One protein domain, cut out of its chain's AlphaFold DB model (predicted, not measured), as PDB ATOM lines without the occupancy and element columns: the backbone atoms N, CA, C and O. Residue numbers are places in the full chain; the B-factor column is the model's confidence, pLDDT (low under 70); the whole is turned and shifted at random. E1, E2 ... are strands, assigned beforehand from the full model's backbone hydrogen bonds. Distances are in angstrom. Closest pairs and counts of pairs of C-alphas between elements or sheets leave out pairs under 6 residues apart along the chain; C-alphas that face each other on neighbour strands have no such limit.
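This is residues 39 to 80 of the 94 residues of the protein "CASH domain-dontaining protein" of Methanophagales archaeon (UniProt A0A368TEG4). The printed part has little regular structure: it is a winding chain of loops with one short two-strand hairpin, E1 and E2, at one end of its longest axis and the last residues at the other. Residues 39 to 59 make a wide loop before the hairpin, and residues 68 to 80 lead away from it. The 42 printed residues have no named helix and two named strands, E1 then E2, in an antiparallel sheet; the class is all strand, with 6 residues in named elements. It is compact, with a radius of gyration of the C-alphas of 10.0 A, and elongated, spanning 32 by 20 by 16 A.

Gly 39 has its C-alpha at (42.899, -36.866, 31.718). E1 is residues 60 to 62, 6.6 A long, from C-alpha 60 at (39.583, -34.537, 40.666). E2 is residues 65 to 67, 7.1 A long, to C-alpha 67 at (40.373, -32.778, 36.027).

E1 and E2 form a hairpin with a tight link, antiparallel at 155 degrees. C-alphas 61 and 66 face each other at 4.6 A. N 62 and O 65, 2.8 A, and N 60 and O 67, 2.9 A, are within hydrogen-bond range.

The C-alphas farthest apart, of Asp 63 and Glu 80, are 32.1 A apart. The printed part has no cut. Residue 80 alone is under pLDDT 70.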
ATOM      1  N   GLY A  39      42.393 -37.867  30.773       83.94
ATOM      2  CA  GLY A  39      42.899 -36.866  31.718       83.94
ATOM      3  C   GLY A  39      44.221 -37.299  32.357       83.94
ATOM      4  O   GLY A  39      45.050 -37.938  31.707       83.94
ATOM      5  N   ASN A  40      44.437 -36.925  33.620       86.75
ATOM      6  CA  ASN A  40      45.646 -37.252  34.375       86.75
ATOM      7  C   ASN A  40      45.391 -38.365  35.401       86.75
ATOM      8  O   ASN A  40      44.297 -38.496  35.949       86.75
ATOM      9  N   TYR A  41      46.444 -39.119  35.713       89.00
ATOM     10  CA  TYR A  41      46.482 -39.967  36.900       89.00
ATOM     11  C   TYR A  41      46.893 -39.141  38.123       89.00
ATOM     12  O   TYR A  41      47.856 -38.369  38.059       89.00
ATOM     13  N   TRP A  42      46.196 -39.340  39.241       91.94
ATOM     14  CA  TRP A  42      46.499 -38.703  40.521       91.94
ATOM     15  C   TRP A  42      46.651 -39.784  41.587       91.94
ATOM     16  O   TRP A  42      45.739 -40.576  41.807       91.94
ATOM     17  N   SER A  43      47.799 -39.816  42.265       91.88
ATOM     18  CA  SER A  43      48.124 -40.877  43.231       91.88
ATOM     19  C   SER A  43      47.194 -40.929  44.447       91.88
ATOM     20  O   SER A  43      47.151 -41.933  45.147       91.88
ATOM     21  N   ASP A  44      46.512 -39.825  44.737       93.56
ATOM     22  CA  ASP A  44      45.557 -39.649  45.829       93.56
ATOM     23  C   ASP A  44      44.092 -39.657  45.352       93.56
ATOM     24  O   ASP A  44      43.177 -39.455  46.158       93.56
ATOM     25  N   TYR A  45      43.839 -39.898  44.061       94.62
ATOM     26  CA  TYR A  45      42.479 -40.043  43.563       94.62
ATOM     27  C   TYR A  45      41.851 -41.336  44.077       94.62
ATOM     28  O   TYR A  45      42.404 -42.423  43.964       94.62
ATOM     29  N   SER A  46      40.667 -41.191  44.661       94.38
ATOM     30  CA  SER A  46      39.884 -42.275  45.263       94.38
ATOM     31  C   SER A  46      38.443 -42.282  44.749       94.38
ATOM     32  O   SER A  46      37.537 -42.781  45.415       94.38
ATOM     33  N   GLY A  47      38.211 -41.676  43.580       94.50
ATOM     34  CA  GLY A  47      36.907 -41.723  42.934       94.50
ATOM     35  C   GLY A  47      36.611 -43.110  42.374       94.50
ATOM     36  O   GLY A  47      37.514 -43.876  42.048       94.50
ATOM     37  N   ASN A  48      35.322 -43.424  42.279       95.44
ATOM     38  CA  ASN A  48      34.860 -44.686  41.717       95.44
ATOM     39  C   ASN A  48      34.840 -44.620  40.190       95.44
ATOM     40  O   ASN A  48      34.616 -43.553  39.621       95.44
ATOM     41  N   ASP A  49      34.975 -45.776  39.554       95.62
ATOM     42  CA  ASP A  49      34.618 -45.997  38.157       95.62
ATOM     43  C   ASP A  49      33.527 -47.066  38.111       95.62
ATOM     44  O   ASP A  49      33.786 -48.262  38.179       95.62
ATOM     45  N   THR A  50      32.272 -46.625  38.086       96.62
ATOM     46  CA  THR A  50      31.101 -47.515  38.145       96.62
ATOM     47  C   THR A  50      30.854 -48.232  36.816       96.62
ATOM     48  O   THR A  50      30.043 -49.154  36.747       96.62
ATOM     49  N   ASN A  51      31.487 -47.768  35.739       94.38
ATOM     50  CA  ASN A  51      31.251 -48.259  34.388       94.38
ATOM     51  C   ASN A  51      32.462 -49.016  33.803       94.38
ATOM     52  O   ASN A  51      32.399 -49.442  32.649       94.38
ATOM     53  N   ASP A  52      33.504 -49.219  34.618       93.56
ATOM     54  CA  ASP A  52      34.722 -49.976  34.330       93.56
ATOM     55  C   ASP A  52      35.425 -49.534  33.029       93.56
ATOM     56  O   ASP A  52      35.952 -50.365  32.277       93.56
ATOM     57  N   ASN A  53      35.415 -48.226  32.732       93.25
ATOM     58  CA  ASN A  53      36.091 -47.657  31.561       93.25
ATOM     59  C   ASN A  53      37.474 -47.063  31.866       93.25
ATOM     60  O   ASN A  53      38.128 -46.572  30.954       93.25
ATOM     61  N   GLY A  54      37.923 -47.088  33.117       93.25
ATOM     62  CA  GLY A  54      39.202 -46.552  33.573       93.25
ATOM     63  C   GLY A  54      39.207 -45.042  33.794       93.25
ATOM     64  O   GLY A  54      40.244 -44.477  34.130       93.25
ATOM     65  N   ILE A  55      38.084 -44.355  33.634       94.56
ATOM     66  CA  ILE A  55      37.929 -42.935  33.944       94.56
ATOM     67  C   ILE A  55      37.013 -42.823  35.147       94.56
ATOM     68  O   ILE A  55      35.883 -43.305  35.127       94.56
ATOM     69  N   GLY A  56      37.477 -42.145  36.185       95.88
ATOM     70  CA  GLY A  56      36.674 -42.001  37.381       95.88
ATOM     71  C   GLY A  56      35.473 -41.071  37.194       95.88
ATOM     72  O   GLY A  56      35.540 -40.037  36.523       95.88
ATOM     73  N   ASP A  57      34.359 -41.436  37.829       96.31
ATOM     74  CA  ASP A  57      33.048 -40.792  37.702       96.31
ATOM     75  C   ASP A  57      33.012 -39.383  38.320       96.31
ATOM     76  O   ASP A  57      32.154 -38.558  37.988       96.31
ATOM     77  N   ILE A  58      33.929 -39.102  39.253       95.25
ATOM     78  CA  ILE A  58      33.995 -37.837  39.991       95.25
ATOM     79  C   ILE A  58      35.235 -37.060  39.551       95.25
ATOM     80  O   ILE A  58      36.336 -37.597  39.657       95.25
ATOM     81  N   PRO A  59      35.107 -35.785  39.142       93.88
ATOM     82  CA  PRO A  59      36.261 -34.953  38.824       93.88
ATOM     83  C   PRO A  59      37.256 -34.850  39.987       93.88
ATOM     84  O   PRO A  59      36.851 -34.672  41.139       93.88
ATOM     85  N   TYR A  60      38.552 -34.871  39.686       92.38
ATOM     86  CA  TYR A  60      39.583 -34.537  40.666       92.38
ATOM     87  C   TYR A  60      39.677 -33.013  40.799       92.38
ATOM     88  O   TYR A  60      39.924 -32.297  39.820       92.38
ATOM     89  N   ASN A  61      39.425 -32.502  42.005       92.31
ATOM     90  CA  ASN A  61      39.426 -31.067  42.279       92.31
ATOM     91  C   ASN A  61      40.855 -30.567  42.498       92.31
ATOM     92  O   ASN A  61      41.581 -31.081  43.342       92.31
ATOM     93  N   LEU A  62      41.220 -29.518  41.772       85.88
ATOM     94  CA  LEU A  62      42.433 -28.732  41.967       85.88
ATOM     95  C   LEU A  62      42.010 -27.359  42.503       85.88
ATOM     96  O   LEU A  62      40.925 -26.883  42.177       85.88
ATOM     97  N   ASP A  63      42.866 -26.680  43.263       85.75
ATOM     98  CA  ASP A  63      42.522 -25.423  43.959       85.75
ATOM     99  C   ASP A  63      41.725 -24.408  43.115       85.75
ATOM    100  O   ASP A  63      40.807 -23.756  43.606       85.75
ATOM    101  N   SER A  64      42.059 -24.278  41.827       84.38
ATOM    102  CA  SER A  64      41.401 -23.359  40.886       84.38
ATOM    103  C   SER A  64      40.849 -24.031  39.622       84.38
ATOM    104  O   SER A  64      40.409 -23.343  38.698       84.38
ATOM    105  N   ASN A  65      40.879 -25.363  39.538       86.12
ATOM    106  CA  ASN A  65      40.478 -26.097  38.338       86.12
ATOM    107  C   ASN A  65      39.989 -27.509  38.690       86.12
ATOM    108  O   ASN A  65      39.952 -27.905  39.844       86.12
ATOM    109  N   LYS A  66      39.607 -28.300  37.697       87.31
ATOM    110  CA  LYS A  66      39.309 -29.715  37.896       87.31
ATOM    111  C   LYS A  66      39.774 -30.535  36.713       87.31
ATOM    112  O   LYS A  66      39.648 -30.104  35.563       87.31
ATOM    113  N   ASP A  67      40.272 -31.720  37.012       87.81
ATOM    114  CA  ASP A  67      40.373 -32.778  36.027       87.81
ATOM    115  C   ASP A  67      39.026 -33.494  35.962       87.81
ATOM    116  O   ASP A  67      38.577 -34.082  36.940       87.81
ATOM    117  N   ILE A  68      38.345 -33.376  34.827       93.50
ATOM    118  CA  ILE A  68      37.022 -33.975  34.607       93.50
ATOM    119  C   ILE A  68      37.103 -35.411  34.079       93.50
ATOM    120  O   ILE A  68      36.059 -36.039  33.943       93.50
ATOM    121  N   TYR A  69      38.310 -35.906  33.783       91.88
ATOM    122  CA  TYR A  69      38.553 -37.270  33.317       91.88
ATOM    123  C   TYR A  69      39.738 -37.910  34.068       91.88
ATOM    124  O   TYR A  69      40.690 -38.354  33.425       91.88
ATOM    125  N   PRO A  70      39.722 -37.931  35.416       93.12
ATOM    126  CA  PRO A  70      40.815 -38.511  36.186       93.12
ATOM    127  C   PRO A  70      40.948 -40.006  35.884       93.12
ATOM    128  O   PRO A  70      39.950 -40.727  35.805       93.12
ATOM    129  N   LEU A  71      42.182 -40.465  35.711       91.56
ATOM    130  CA  LEU A  71      42.478 -41.872  35.463       91.56
ATOM    131  C   LEU A  71      42.423 -42.660  36.775       91.56
ATOM    132  O   LEU A  71      42.963 -42.213  37.789       91.56
ATOM    133  N   ILE A  72      41.772 -43.823  36.733       94.31
ATOM    134  CA  ILE A  72      41.708 -44.780  37.847       94.31
ATOM    135  C   ILE A  72      43.070 -45.423  38.108       94.31
ATOM    136  O   ILE A  72      43.466 -45.570  39.260       94.31
ATOM    137  N   ASP A  73      43.800 -45.747  37.044       90.75
ATOM    138  CA  ASP A  73      45.123 -46.362  37.107       90.75
ATOM    139  C   ASP A  73      46.179 -45.493  36.400       90.75
ATOM    140  O   ASP A  73      45.852 -44.553  35.665       90.75
ATOM    141  N   PRO A  74      47.473 -45.798  36.583       87.31
ATOM    142  CA  PRO A  74      48.531 -45.256  35.741       87.31
ATOM    143  C   PRO A  74      48.299 -45.557  34.252       87.31
ATOM    144  O   PRO A  74      47.706 -46.576  33.890       87.31
ATOM    145  N   ILE A  75      48.804 -44.684  33.373       80.12
ATOM    146  CA  ILE A  75      48.570 -44.751  31.919       80.12
ATOM    147  C   ILE A  75      49.008 -46.089  31.293       80.12
ATOM    148  O   ILE A  75      48.474 -46.498  30.267       80.12
ATOM    149  N   GLU A  76      49.931 -46.813  31.927       79.56
ATOM    150  CA  GLU A  76      50.410 -48.136  31.519       79.56
ATOM    151  C   GLU A  76      49.305 -49.208  31.496       79.56
ATOM    152  O   GLU A  76      49.428 -50.198  30.775       79.56
ATOM    153  N   HIS A  77      48.214 -49.008  32.243       83.75
ATOM    154  CA  HIS A  77      47.041 -49.892  32.253       83.75
ATOM    155  C   HIS A  77      46.050 -49.600  31.112       83.75
ATOM    156  O   HIS A  77      45.108 -50.365  30.891       83.75
ATOM    157  N   TYR A  78      46.274 -48.520  30.360       84.69
ATOM    158  CA  TYR A  78      45.452 -48.078  29.236       84.69
ATOM    159  C   TYR A  78      46.189 -48.448  27.957       84.69
ATOM    160  O   TYR A  78      46.883 -47.647  27.329       84.69
ATOM    161  N   LEU A  79      46.079 -49.718  27.590       73.62
ATOM    162  CA  LEU A  79      46.711 -50.241  26.392       73.62
ATOM    163  C   LEU A  79      45.873 -49.840  25.188       73.62
ATOM    164  O   LEU A  79      44.679 -50.106  25.149       73.62
ATOM    165  N   GLU A  80      46.476 -49.292  24.141       63.66
ATOM    166  CA  GLU A  80      45.837 -49.379  22.835       63.66
ATOM    167  C   GLU A  80      46.748 -50.099  21.849       63.66
ATOM    168  O   GLU A  80      47.945 -49.829  21.754       63.66
TER     169      GLU A  80